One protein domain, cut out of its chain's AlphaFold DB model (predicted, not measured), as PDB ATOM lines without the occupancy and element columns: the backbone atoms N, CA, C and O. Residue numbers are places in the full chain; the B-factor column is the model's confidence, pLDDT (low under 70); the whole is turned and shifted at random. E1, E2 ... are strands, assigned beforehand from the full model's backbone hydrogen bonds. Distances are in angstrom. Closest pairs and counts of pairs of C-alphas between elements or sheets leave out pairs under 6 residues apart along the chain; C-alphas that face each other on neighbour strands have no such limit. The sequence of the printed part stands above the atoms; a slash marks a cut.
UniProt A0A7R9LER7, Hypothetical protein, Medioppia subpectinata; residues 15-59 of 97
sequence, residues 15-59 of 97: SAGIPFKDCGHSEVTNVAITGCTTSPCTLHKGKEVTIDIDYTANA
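Overview. This is residues 15 to 59 of the 97 residues of the protein "Hypothetical protein" of Medioppia subpectinata (UniProt A0A7R9LER7). Little regular structure: a narrow two-stranded antiparallel hairpin, E1 and E2, runs along a rod-like outline, with a long looping link, residues 34 to 50, between its strands and another long stretch, residues 15 to 27, before E1. The printed part has 45 residues with no named helix and two named strands, E1 then E2; the class is all strand, with 11 residues in named elements. The whole is loose, with a radius of gyration of the C-alphas of 11.8 A and spans of 36 by 18 by 17 A.

Along the chain. E1 is residues 28 to 33, 14.2 A long, beginning at C-alpha 28 (-26.956, -7.519, -8.496). E2 is residues 51 to 55, 12.8 A long, ending at C-alpha 55 (-24.488, -5.590, -11.282).

Arrangement. E1 and E2 are antiparallel neighbours and a hairpin, with 169 degrees between their directions. C-alphas 28 and 55 face each other at 4.2 A, and C-alphas 33 and 51 at 4.6 A. N 32 and O 52, 2.8 A apart, and N 54 and O 30, 2.9 A, are within hydrogen-bond range.

Size, cuts and confidence. The two C-alphas farthest apart, those of Gly 46 and Ala 59, are 36.1 A apart. The link from E1 to E2, 17 residues, is long. The printed part has no cut. Mean pLDDT of the printed part is 90.2; residue 15 is under 70.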
ATOM      1  N   SER A  15     -34.188   7.165 -11.655       61.19
ATOM      2  CA  SER A  15     -34.833   5.897 -11.341       61.19
ATOM      3  C   SER A  15     -34.305   5.402  -9.989       61.19
ATOM      4  O   SER A  15     -33.166   4.971  -9.850       61.19
ATOM      5  N   ALA A  16     -35.121   5.546  -8.943       72.19
ATOM      6  CA  ALA A  16     -34.800   5.016  -7.624       72.19
ATOM      7  C   ALA A  16     -34.945   3.486  -7.639       72.19
ATOM      8  O   ALA A  16     -35.934   2.967  -8.160       72.19
ATOM      9  N   GLY A  17     -33.974   2.781  -7.059       87.06
ATOM     10  CA  GLY A  17     -34.019   1.329  -6.916       87.06
ATOM     11  C   GLY A  17     -35.266   0.845  -6.179       87.06
ATOM     12  O   GLY A  17     -35.752   1.501  -5.253       87.06
ATOM     13  N   ILE A  18     -35.775  -0.321  -6.568       91.94
ATOM     14  CA  ILE A  18     -36.867  -1.012  -5.877       91.94
ATOM     15  C   ILE A  18     -36.312  -2.153  -5.017       91.94
ATOM     16  O   ILE A  18     -35.260  -2.704  -5.332       91.94
ATOM     17  N   PRO A  19     -36.999  -2.563  -3.937       91.69
ATOM     18  CA  PRO A  19     -36.587  -3.747  -3.195       91.69
ATOM     19  C   PRO A  19     -36.740  -5.000  -4.069       91.69
ATOM     20  O   PRO A  19     -37.807  -5.253  -4.634       91.69
ATOM     21  N   PHE A  20     -35.678  -5.801  -4.138       92.38
ATOM     22  CA  PHE A  20     -35.612  -7.056  -4.883       92.38
ATOM     23  C   PHE A  20     -34.947  -8.150  -4.040       92.38
ATOM     24  O   PHE A  20     -34.374  -7.887  -2.981       92.38
ATOM     25  N   LYS A  21     -35.050  -9.395  -4.509       94.00
ATOM     26  CA  LYS A  21     -34.333 -10.536  -3.940       94.00
ATOM     27  C   LYS A  21     -33.309 -11.016  -4.962       94.00
ATOM     28  O   LYS A  21     -33.704 -11.487  -6.023       94.00
ATOM     29  N   ASP A  22     -32.030 -10.922  -4.619       94.38
ATOM     30  CA  ASP A  22     -30.961 -11.551  -5.391       94.38
ATOM     31  C   ASP A  22     -31.080 -13.083  -5.301       94.38
ATOM     32  O   ASP A  22     -31.372 -13.645  -4.238       94.38
ATOM     33  N   CYS A  23     -30.924 -13.754  -6.439       92.94
ATOM     34  CA  CYS A  23     -30.984 -15.210  -6.563       92.94
ATOM     35  C   CYS A  23     -29.631 -15.840  -6.936       92.94
ATOM     36  O   CYS A  23     -29.582 -17.045  -7.185       92.94
ATOM     37  N   GLY A  24     -28.562 -15.040  -6.964       91.06
ATOM     38  CA  GLY A  24     -27.187 -15.454  -7.208       91.06
ATOM     39  C   GLY A  24     -26.336 -15.337  -5.943       91.06
ATOM     40  O   GLY A  24     -26.699 -15.850  -4.880       91.06
ATOM     41  N   HIS A  25     -25.188 -14.676  -6.069       94.94
ATOM     42  CA  HIS A  25     -24.219 -14.424  -5.003       94.94
ATOM     43  C   HIS A  25     -24.067 -12.921  -4.725       94.94
ATOM     44  O   HIS A  25     -22.971 -12.449  -4.419       94.94
ATOM     45  N   SER A  26     -25.179 -12.174  -4.760       95.62
ATOM     46  CA  SER A  26     -25.210 -10.720  -4.523       95.62
ATOM     47  C   SER A  26     -24.450  -9.895  -5.566       95.62
ATOM     48  O   SER A  26     -23.963  -8.806  -5.257       95.62
ATOM     49  N   GLU A  27     -24.339 -10.393  -6.798       96.12
ATOM     50  CA  GLU A  27     -23.774  -9.623  -7.905       96.12
ATOM     51  C   GLU A  27     -24.675  -8.450  -8.309       96.12
ATOM     52  O   GLU A  27     -24.154  -7.416  -8.729       96.12
ATOM     53  N   VAL A  28     -26.000  -8.588  -8.178       96.38
ATOM     54  CA  VAL A  28     -26.956  -7.519  -8.496       96.38
ATOM     55  C   VAL A  28     -27.014  -6.535  -7.333       96.38
ATOM     56  O   VAL A  28     -27.393  -6.885  -6.214       96.38
ATOM     57  N   THR A  29     -26.652  -5.285  -7.596       95.31
ATOM     58  CA  THR A  29     -26.558  -4.236  -6.573       95.31
ATOM     59  C   THR A  29     -27.771  -3.318  -6.570       95.31
ATOM     60  O   THR A  29     -28.110  -2.757  -5.527       95.31
ATOM     61  N   ASN A  30     -28.449  -3.180  -7.710       94.69
ATOM     62  CA  ASN A  30     -29.636  -2.352  -7.840       94.69
ATOM     63  C   ASN A  30     -30.523  -2.839  -8.992       94.69
ATOM     64  O   ASN A  30     -30.043  -3.304 -10.021       94.69
ATOM     65  N   VAL A  31     -31.834  -2.700  -8.806       94.25
ATOM     66  CA  VAL A  31     -32.839  -2.918  -9.847       94.25
ATOM     67  C   VAL A  31     -33.771  -1.725  -9.815       94.25
ATOM     68  O   VAL A  31     -34.353  -1.428  -8.769       94.25
ATOM     69  N   ALA A  32     -33.947  -1.058 -10.946       93.94
ATOM     70  CA  ALA A  32     -34.884   0.040 -11.084       93.94
ATOM     71  C   ALA A  32     -35.851  -0.226 -12.240       93.94
ATOM     72  O   ALA A  32     -35.478  -0.756 -13.281       93.94
ATOM     73  N   ILE A  33     -37.119   0.129 -12.046       92.25
ATOM     74  CA  ILE A  33     -38.152   0.007 -13.077       92.25
ATOM     75  C   ILE A  33     -38.727   1.395 -13.302       92.25
ATOM     76  O   ILE A  33     -39.205   2.037 -12.362       92.25
ATOM     77  N   THR A  34     -38.693   1.868 -14.546       90.25
ATOM     78  CA  THR A  34     -39.180   3.211 -14.875       90.25
ATOM     79  C   THR A  34     -40.642   3.378 -14.454       90.25
ATOM     80  O   THR A  34     -41.507   2.577 -14.803       90.25
ATOM     81  N   GLY A  35     -40.924   4.438 -13.687       86.88
ATOM     82  CA  GLY A  35     -42.262   4.717 -13.153       86.88
ATOM     83  C   GLY A  35     -42.627   3.928 -11.891       86.88
ATOM     84  O   GLY A  35     -43.767   4.014 -11.438       86.88
ATOM     85  N   CYS A  36     -41.679   3.195 -11.304       86.81
ATOM     86  CA  CYS A  36     -41.897   2.372 -10.125       86.81
ATOM     87  C   CYS A  36     -40.930   2.739  -8.998       86.81
ATOM     88  O   CYS A  36     -39.721   2.744  -9.186       86.81
ATOM     89  N   THR A  37     -41.465   3.034  -7.814       83.50
ATOM     90  CA  THR A  37     -40.663   3.418  -6.635       83.50
ATOM     91  C   THR A  37     -40.876   2.498  -5.437       83.50
ATOM     92  O   THR A  37     -40.203   2.634  -4.420       83.50
ATOM     93  N   THR A  38     -41.824   1.562  -5.527       84.25
ATOM     94  CA  THR A  38     -42.166   0.627  -4.450       84.25
ATOM     95  C   THR A  38     -42.517  -0.741  -5.024       84.25
ATOM     96  O   THR A  38     -42.932  -0.857  -6.176       84.25
ATOM     97  N   SER A  39     -42.340  -1.783  -4.212       84.75
ATOM     98  CA  SER A  39     -42.757  -3.148  -4.539       84.75
ATOM     99  C   SER A  39     -44.030  -3.500  -3.756       84.75
ATOM    100  O   SER A  39     -44.102  -3.157  -2.570       84.75
ATOM    101  N   PRO A  40     -45.024  -4.177  -4.363       89.38
ATOM    102  CA  PRO A  40     -45.021  -4.740  -5.718       89.38
ATOM    103  C   PRO A  40     -45.227  -3.694  -6.821       89.38
ATOM    104  O   PRO A  40     -46.022  -2.766  -6.684       89.38
ATOM    105  N   CYS A  41     -44.543  -3.891  -7.949       88.75
ATOM    106  CA  CYS A  41     -44.665  -3.015  -9.107       88.75
ATOM    107  C   CYS A  41     -45.869  -3.396  -9.981       88.75
ATOM    108  O   CYS A  41     -46.031  -4.562 -10.345       88.75
ATOM    109  N   THR A  42     -46.700  -2.422 -10.363       90.06
ATOM    110  CA  THR A  42     -47.802  -2.662 -11.309       90.06
ATOM    111  C   THR A  42     -47.317  -2.452 -12.738       90.06
ATOM    112  O   THR A  42     -47.087  -1.322 -13.159       90.06
ATOM    113  N   LEU A  43     -47.202  -3.539 -13.503       88.38
ATOM    114  CA  LEU A  43     -46.892  -3.471 -14.931       88.38
ATOM    115  C   LEU A  43     -48.182  -3.332 -15.745       88.38
ATOM    116  O   LEU A  43     -49.116  -4.129 -15.617       88.38
ATOM    117  N   HIS A  44     -48.244  -2.317 -16.603       88.62
ATOM    118  CA  HIS A  44     -49.421  -2.050 -17.423       88.62
ATOM    119  C   HIS A  44     -49.352  -2.818 -18.745       88.62
ATOM    120  O   HIS A  44     -48.436  -2.640 -19.545       88.62
ATOM    121  N   LYS A  45     -50.360  -3.655 -19.009       85.12
ATOM    122  CA  LYS A  45     -50.449  -4.437 -20.251       85.12
ATOM    123  C   LYS A  45     -50.375  -3.533 -21.489       85.12
ATOM    124  O   LYS A  45     -51.092  -2.537 -21.577       85.12
ATOM    125  N   GLY A  46     -49.557  -3.934 -22.464       86.31
ATOM    126  CA  GLY A  46     -49.389  -3.219 -23.735       86.31
ATOM    127  C   GLY A  46     -48.593  -1.918 -23.619       86.31
ATOM    128  O   GLY A  46     -48.580  -1.132 -24.563       86.31
ATOM    129  N   LYS A  47     -47.966  -1.665 -22.465       88.44
ATOM    130  CA  LYS A  47     -47.004  -0.582 -22.275       88.44
ATOM    131  C   LYS A  47     -45.600  -1.157 -22.214       88.44
ATOM    132  O   LYS A  47     -45.403  -2.266 -21.723       88.44
ATOM    133  N   GLU A  48     -44.657  -0.388 -22.736       88.38
ATOM    134  CA  GLU A  48     -43.239  -0.682 -22.590       88.38
ATOM    135  C   GLU A  48     -42.842  -0.567 -21.118       88.38
ATOM    136  O   GLU A  48     -43.350   0.289 -20.387       88.38
ATOM    137  N   VAL A  49     -41.959  -1.464 -20.691       89.31
ATOM    138  CA  VAL A  49     -41.381  -1.475 -19.352       89.31
ATOM    139  C   VAL A  49     -39.875  -1.411 -19.529       89.31
ATOM    140  O   VAL A  49     -39.292  -2.295 -20.148       89.31
ATOM    141  N   THR A  50     -39.261  -0.376 -18.972       91.50
ATOM    142  CA  THR A  50     -37.805  -0.233 -18.931       91.50
ATOM    143  C   THR A  50     -37.314  -0.677 -17.564       91.50
ATOM    144  O   THR A  50     -37.811  -0.189 -16.541       91.50
ATOM    145  N   ILE A  51     -36.371  -1.616 -17.562       91.81
ATOM    146  CA  ILE A  51     -35.748  -2.176 -16.367       91.81
ATOM    147  C   ILE A  51     -34.253  -1.903 -16.474       91.81
ATOM    148  O   ILE A  51     -33.627  -2.332 -17.438       91.81
ATOM    149  N   ASP A  52     -33.707  -1.222 -15.478       93.81
ATOM    150  CA  ASP A  52     -32.277  -0.994 -15.329       93.81
ATOM    151  C   ASP A  52     -31.760  -1.899 -14.208       93.81
ATOM    152  O   ASP A  52     -32.350  -1.962 -13.123       93.81
ATOM    153  N   ILE A  53     -30.679  -2.627 -14.478       93.88
ATOM    154  CA  ILE A  53     -30.066  -3.559 -13.531       93.88
ATOM    155  C   ILE A  53     -28.593  -3.199 -13.412       93.88
ATOM    156  O   ILE A  53     -27.835  -3.347 -14.369       93.88
ATOM    157  N   ASP A  54     -28.185  -2.786 -12.219       95.06
ATOM    158  CA  ASP A  54     -26.778  -2.609 -11.898       95.06
ATOM    159  C   ASP A  54     -26.253  -3.898 -11.272       95.06
ATOM    160  O   ASP A  54     -26.837  -4.444 -10.327       95.06
ATOM    161  N   TYR A  55     -25.133  -4.392 -11.790       94.50
ATOM    162  CA  TYR A  55     -24.488  -5.590 -11.282       94.50
ATOM    163  C   TYR A  55     -22.969  -5.489 -11.389       94.50
ATOM    164  O   TYR A  55     -22.420  -4.736 -12.195       94.50
ATOM    165  N   THR A  56     -22.282  -6.267 -10.561       94.50
ATOM    166  CA  THR A  56     -20.833  -6.461 -10.661       94.50
ATOM    167  C   THR A  56     -20.565  -7.789 -11.354       94.50
ATOM    168  O   THR A  56     -20.983  -8.835 -10.863       94.50
ATOM    169  N   ALA A  57     -19.869  -7.761 -12.492       93.94
ATOM    170  CA  ALA A  57     -19.472  -8.981 -13.186       93.94
ATOM    171  C   ALA A  57     -18.564  -9.841 -12.289       93.94
ATOM    172  O   ALA A  57     -17.604  -9.343 -11.702       93.94
ATOM    173  N   ASN A  58     -18.865 -11.137 -12.190       94.00
ATOM    174  CA  ASN A  58     -18.103 -12.090 -11.376       94.00
ATOM    175  C   ASN A  58     -17.035 -12.862 -12.173       94.00
ATOM    176  O   ASN A  58     -16.234 -13.587 -11.581       94.00
ATOM    177  N   ALA A  59     -17.016 -12.710 -13.497       92.81
ATOM    178  CA  ALA A  59     -16.051 -13.320 -14.399       92.81
ATOM    179  C   ALA A  59     -15.948 -12.517 -15.703       92.81
ATOM    180  O   ALA A  59     -16.907 -11.864 -16.118       92.81
TER     181      ALA A  59